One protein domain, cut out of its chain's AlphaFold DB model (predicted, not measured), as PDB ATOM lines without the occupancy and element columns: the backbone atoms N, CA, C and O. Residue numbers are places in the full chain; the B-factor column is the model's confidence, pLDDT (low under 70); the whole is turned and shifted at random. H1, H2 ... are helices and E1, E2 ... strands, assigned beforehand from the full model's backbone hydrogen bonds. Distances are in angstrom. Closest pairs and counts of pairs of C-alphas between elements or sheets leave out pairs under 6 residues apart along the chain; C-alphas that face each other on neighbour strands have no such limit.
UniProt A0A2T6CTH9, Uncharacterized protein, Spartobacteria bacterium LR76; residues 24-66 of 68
ATOM      1  N   GLY A  24     135.444 101.886 134.040       85.62
ATOM      2  CA  GLY A  24     135.864 101.090 132.887       85.62
ATOM      3  C   GLY A  24     135.065 101.391 131.618       85.62
ATOM      4  O   GLY A  24     135.032 100.567 130.706       85.62
ATOM      5  N   ALA A  25     134.380 102.539 131.526       90.00
ATOM      6  CA  ALA A  25     133.761 102.938 130.269       90.00
ATOM      7  C   ALA A  25     134.815 103.546 129.337       90.00
ATOM      8  O   ALA A  25     135.483 104.527 129.674       90.00
ATOM      9  N   LEU A  26     134.913 102.991 128.128       92.62
ATOM     10  CA  LEU A  26     135.811 103.480 127.090       92.62
ATOM     11  C   LEU A  26     135.434 104.909 126.673       92.62
ATOM     12  O   LEU A  26     134.340 105.162 126.160       92.62
ATOM     13  N   LEU A  27     136.362 105.844 126.870       91.38
ATOM     14  CA  LEU A  27     136.227 107.249 126.491       91.38
ATOM     15  C   LEU A  27     136.814 107.501 125.101       91.38
ATOM     16  O   LEU A  27     136.197 108.173 124.276       91.38
ATOM     17  N   THR A  28     138.013 106.978 124.850       94.06
ATOM     18  CA  THR A  28     138.721 107.071 123.567       94.06
ATOM     19  C   THR A  28     139.772 105.969 123.476       94.06
ATOM     20  O   THR A  28     140.056 105.309 124.467       94.06
ATOM     21  N   HIS A  29     140.363 105.783 122.302       93.56
ATOM     22  CA  HIS A  29     141.542 104.947 122.115       93.56
ATOM     23  C   HIS A  29     142.502 105.611 121.132       93.56
ATOM     24  O   HIS A  29     142.075 106.364 120.251       93.56
ATOM     25  N   ASP A  30     143.787 105.309 121.259       93.81
ATOM     26  CA  ASP A  30     144.831 105.751 120.341       93.81
ATOM     27  C   ASP A  30     145.833 104.617 120.104       93.81
ATOM     28  O   ASP A  30     146.118 103.818 120.985       93.81
ATOM     29  N   SER A  31     146.415 104.542 118.908       91.69
ATOM     30  CA  SER A  31     147.449 103.541 118.605       91.69
ATOM     31  C   SER A  31     148.808 103.855 119.246       91.69
ATOM     32  O   SER A  31     149.675 102.986 119.316       91.69
ATOM     33  N   ASP A  32     148.999 105.089 119.715       91.69
ATOM     34  CA  ASP A  32     150.228 105.562 120.341       91.69
ATOM     35  C   ASP A  32     150.011 105.864 121.830       91.69
ATOM     36  O   ASP A  32     149.045 106.525 122.219       91.69
ATOM     37  N   LYS A  33     150.945 105.389 122.662       89.75
ATOM     38  CA  LYS A  33     150.894 105.526 124.122       89.75
ATOM     39  C   LYS A  33     150.900 106.986 124.566       89.75
ATOM     40  O   LYS A  33     150.112 107.374 125.428       89.75
ATOM     41  N   ASP A  34     151.794 107.794 124.005       91.00
ATOM     42  CA  ASP A  34     151.932 109.205 124.367       91.00
ATOM     43  C   ASP A  34     150.690 109.994 123.941       91.00
ATOM     44  O   ASP A  34     150.220 110.859 124.689       91.00
ATOM     45  N   ALA A  35     150.107 109.659 122.786       92.69
ATOM     46  CA  ALA A  35     148.832 110.226 122.349       92.69
ATOM     47  C   ALA A  35     147.689 109.895 123.326       92.69
ATOM     48  O   ALA A  35     146.995 110.814 123.772       92.69
ATOM     49  N   ALA A  36     147.546 108.628 123.730       93.25
ATOM     50  CA  ALA A  36     146.529 108.199 124.693       93.25
ATOM     51  C   ALA A  36     146.688 108.897 126.053       93.25
ATOM     52  O   ALA A  36     145.722 109.415 126.615       93.25
ATOM     53  N   ILE A  37     147.921 109.000 126.566       92.06
ATOM     54  CA  ILE A  37     148.214 109.709 127.822       92.06
ATOM     55  C   ILE A  37     147.873 111.199 127.704       92.06
ATOM     56  O   ILE A  37     147.301 111.779 128.631       92.06
ATOM     57  N   ALA A  38     148.206 111.842 126.582       93.00
ATOM     58  CA  ALA A  38     147.876 113.245 126.354       93.00
ATOM     59  C   ALA A  38     146.357 113.475 126.345       93.00
ATOM     60  O   ALA A  38     145.882 114.413 126.988       93.00
ATOM     61  N   ARG A  39     145.590 112.591 125.693       92.06
ATOM     62  CA  ARG A  39     144.119 112.618 125.702       92.06
ATOM     63  C   ARG A  39     143.547 112.389 127.094       92.06
ATOM     64  O   ARG A  39     142.675 113.140 127.517       92.06
ATOM     65  N   ALA A  40     144.066 111.409 127.825       92.25
ATOM     66  CA  ALA A  40     143.648 111.125 129.191       92.25
ATOM     67  C   ALA A  40     143.886 112.321 130.123       92.25
ATOM     68  O   ALA A  40     143.036 112.643 130.948       92.25
ATOM     69  N   ARG A  41     145.008 113.031 129.961       92.06
ATOM     70  CA  ARG A  41     145.289 114.272 130.701       92.06
ATOM     71  C   ARG A  41     144.310 115.388 130.363       92.06
ATOM     72  O   ARG A  41     143.886 116.096 131.272       92.06
ATOM     73  N   ASP A  42     143.978 115.560 129.088       91.75
ATOM     74  CA  ASP A  42     143.026 116.580 128.642       91.75
ATOM     75  C   ASP A  42     141.631 116.312 129.226       91.75
ATOM     76  O   ASP A  42     141.095 117.150 129.950       91.75
ATOM     77  N   LEU A  43     141.138 115.080 129.079       90.62
ATOM     78  CA  LEU A  43     139.872 114.628 129.663       90.62
ATOM     79  C   LEU A  43     139.857 114.771 131.189       90.62
ATOM     80  O   LEU A  43     138.853 115.180 131.775       90.62
ATOM     81  N   ALA A  44     140.972 114.452 131.851       90.38
ATOM     82  CA  ALA A  44     141.103 114.614 133.290       90.38
ATOM     83  C   ALA A  44     140.982 116.091 133.685       90.38
ATOM     84  O   ALA A  44     140.241 116.405 134.614       90.38
ATOM     85  N   ARG A  45     141.613 117.016 132.948       88.75
ATOM     86  CA  ARG A  45     141.453 118.462 133.177       88.75
ATOM     87  C   ARG A  45     140.023 118.928 132.953       88.75
ATOM     88  O   ARG A  45     139.494 119.644 133.800       88.75
ATOM     89  N   GLU A  46     139.389 118.507 131.862       89.56
ATOM     90  CA  GLU A  46     138.000 118.864 131.546       89.56
ATOM     91  C   GLU A  46     137.023 118.409 132.639       89.56
ATOM     92  O   GLU A  46     136.061 119.110 132.955       89.56
ATOM     93  N   ARG A  47     137.299 117.260 133.261       86.19
ATOM     94  CA  ARG A  47     136.508 116.694 134.361       86.19
ATOM     95  C   ARG A  47     136.922 117.195 135.752       86.19
ATOM     96  O   ARG A  47     136.270 116.853 136.736       86.19
ATOM     97  N   GLY A  48     137.970 118.015 135.859       86.25
ATOM     98  CA  GLY A  48     138.496 118.509 137.140       86.25
ATOM     99  C   GLY A  48     139.232 117.447 137.968       86.25
ATOM    100  O   GLY A  48     139.360 117.579 139.188       86.25
ATOM    101  N   LEU A  49     139.702 116.390 137.313       87.44
ATOM    102  CA  LEU A  49     140.452 115.287 137.895       87.44
ATOM    103  C   LEU A  49     141.932 115.641 137.980       87.44
ATOM    104  O   LEU A  49     142.478 116.387 137.169       87.44
ATOM    105  N   ARG A  50     142.595 115.072 138.984       86.19
ATOM    106  CA  ARG A  50     144.003 115.368 139.287       86.19
ATOM    107  C   ARG A  50     144.947 114.224 138.958       86.19
ATOM    108  O   ARG A  50     146.151 114.358 139.167       86.19
ATOM    109  N   THR A  51     144.424 113.097 138.491       86.94
ATOM    110  CA  THR A  51     145.205 111.870 138.369       86.94
ATOM    111  C   THR A  51     144.753 111.068 137.158       86.94
ATOM    112  O   THR A  51     143.565 110.805 136.981       86.94
ATOM    113  N   VAL A  52     145.727 110.674 136.346       90.44
ATOM    114  CA  VAL A  52     145.596 109.674 135.284       90.44
ATOM    115  C   VAL A  52     146.397 108.453 135.714       90.44
ATOM    116  O   VAL A  52     147.494 108.590 136.246       90.44
ATOM    117  N   VAL A  53     145.851 107.267 135.504       91.38
ATOM    118  CA  VAL A  53     146.469 105.992 135.846       91.38
ATOM    119  C   VAL A  53     146.844 105.292 134.558       91.38
ATOM    120  O   VAL A  53     145.982 104.981 133.746       91.38
ATOM    121  N   LEU A  54     148.125 105.027 134.380       91.06
ATOM    122  CA  LEU A  54     148.629 104.225 133.284       91.06
ATOM    123  C   LEU A  54     148.775 102.778 133.747       91.06
ATOM    124  O   LEU A  54     149.405 102.516 134.773       91.06
ATOM    125  N   HIS A  55     148.223 101.854 132.973       88.69
ATOM    126  CA  HIS A  55     148.384 100.414 133.145       88.69
ATOM    127  C   HIS A  55     149.337  99.868 132.085       88.69
ATOM    128  O   HIS A  55     149.440 100.411 130.990       88.69
ATOM    129  N   ASP A  56     150.030  98.784 132.400       80.88
ATOM    130  CA  ASP A  56     150.953  98.084 131.503       80.88
ATOM    131  C   ASP A  56     150.711  96.593 131.704       80.88
ATOM    132  O   ASP A  56     151.341  95.982 132.558       80.88
ATOM    133  N   GLY A  57     149.712  96.050 130.995       66.12
ATOM    134  CA  GLY A  57     149.398  94.619 130.836       66.12
ATOM    135  C   GLY A  57     149.013  93.804 132.086       66.12
ATOM    136  O   GLY A  57     148.136  92.952 131.998       66.12
ATOM    137  N   ASP A  58     149.639  94.050 133.235       65.56
ATOM    138  CA  ASP A  58     149.585  93.242 134.460       65.56
ATOM    139  C   ASP A  58     149.121  94.062 135.688       65.56
ATOM    140  O   ASP A  58     148.951  93.525 136.783       65.56
ATOM    141  N   GLY A  59     148.882  95.371 135.531       69.25
ATOM    142  CA  GLY A  59     148.340  96.237 136.583       69.25
ATOM    143  C   GLY A  59     148.651  97.725 136.408       69.25
ATOM    144  O   GLY A  59     149.142  98.153 135.363       69.25
ATOM    145  N   VAL A  60     148.384  98.505 137.466       75.00
ATOM    146  CA  VAL A  60     148.717  99.936 137.533       75.00
ATOM    147  C   VAL A  60     150.228 100.105 137.536       75.00
ATOM    148  O   VAL A  60     150.916  99.648 138.449       75.00
ATOM    149  N   THR A  61     150.730 100.811 136.539       79.44
ATOM    150  CA  THR A  61     152.159 101.038 136.338       79.44
ATOM    151  C   THR A  61     152.571 102.406 136.837       79.44
ATOM    152  O   THR A  61     153.622 102.535 137.458       79.44
ATOM    153  N   GLU A  62     151.754 103.431 136.584       86.38
ATOM    154  CA  GLU A  62     152.118 104.807 136.911       86.38
ATOM    155  C   GLU A  62     150.894 105.685 137.186       86.38
ATOM    156  O   GLU A  62     149.926 105.687 136.428       86.38
ATOM    157  N   GLU A  63     150.945 106.467 138.266       87.81
ATOM    158  CA  GLU A  63     149.975 107.531 138.530       87.81
ATOM    159  C   GLU A  63     150.564 108.871 138.096       87.81
ATOM    160  O   GLU A  63     151.505 109.402 138.690       87.81
ATOM    161  N   ILE A  64     149.983 109.439 137.049       86.69
ATOM    162  CA  ILE A  64     150.390 110.703 136.465       86.69
ATOM    163  C   ILE A  64     149.527 111.805 137.076       86.69
ATOM    164  O   ILE A  64     148.319 111.883 136.839       86.69
ATOM    165  N   ALA A  65     150.157 112.692 137.846       84.56
ATOM    166  CA  ALA A  65     149.492 113.892 138.328       84.56
ATOM    167  C   ALA A  65     149.147 114.818 137.152       84.56
ATOM    168  O   ALA A  65     149.973 115.090 136.273       84.56
ATOM    169  N   VAL A  66     147.913 115.304 137.149       84.69
ATOM    170  CA  VAL A  66     147.424 116.299 136.203       84.69
ATOM    171  C   VAL A  66     147.483 117.644 136.901       84.69
ATOM    172  O   VAL A  66     146.713 117.918 137.820       84.69
TER     173      VAL A  66
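What this domain is: This is residues 24 to 66 of the 68 residues of an uncharacterized protein of Spartobacteria bacterium LR76 (UniProt A0A2T6CTH9). A two-stranded antiparallel hairpin, E2 and E3, has one helix, H1, packed along one side of it, closer to E2 than to E3. The remaining strand, E1, lies away from the hairpin and leads through a tight link into the first residues of H1. The printed part has 43 residues with one named helix and three named strands, in the order E1, H1, E2, E3, and the sheet has the order E2 - E3. The class is mixed, helices and strands. The whole is compact, with a radius of gyration of the C-alphas of 10.2 A, and the C-alphas span 28 by 20 by 20 A.

How they stand to each other: The sheet is made of E2, residues 51 to 55, and E3, residues 60 to 65, which form a hairpin. They are antiparallel, with an angle of 157 degrees between their N-to-C directions. The C-alphas of Val 53 and Glu 63 face each other at 4.7 A. Between the two strands, N 52 and O 64 are 2.9 A apart and N 64 and O 52 are 2.7 A apart, both within hydrogen-bond range. From H1, residues 33 to 46, the closest C-alphas to E2 are those of Arg 41 and Val 52, 6.5 A apart, and 6 pairs of C-alphas are within 8 A. H1 and E3 are near each other, with 5 pairs of C-alphas within 10 A. In H1 every O i to N i+4 pair is within hydrogen-bond range. E1, residues 26 to 30, pairs with no named strand and is apart from E2 and from E3. Its closest C-alphas to H1 are those of Asp 30 and Ala 36, 5.3 A apart.

Where its parts are: E2 runs 13.0 A from C-alpha 51 to C-alpha 55, and E3 runs 14.0 A from C-alpha 60 to C-alpha 65 at (149.492, 113.892, 138.328). H1 runs 20.0 A from C-alpha 33 at (150.894, 105.526, 124.122) to C-alpha 46. E1 begins at C-alpha 26 at (135.811, 103.480, 127.090) and is 11.5 A long. E3, with 6 residues, is the longest strand by residues.

The domain as a whole: The two C-alphas farthest apart are those of Glu 46 and Asp 58, at 28.3 A. The C-alphas of Gly 24 and Val 66, the first and last printed, are 19.4 A apart. The printed part has no cut, and the links E1 to H1, H1 to E2 and E2 to E3 are tight. The mean pLDDT of the printed part is 87.5, and residues 57 to 59, in the link between E2 and E3, are under 70.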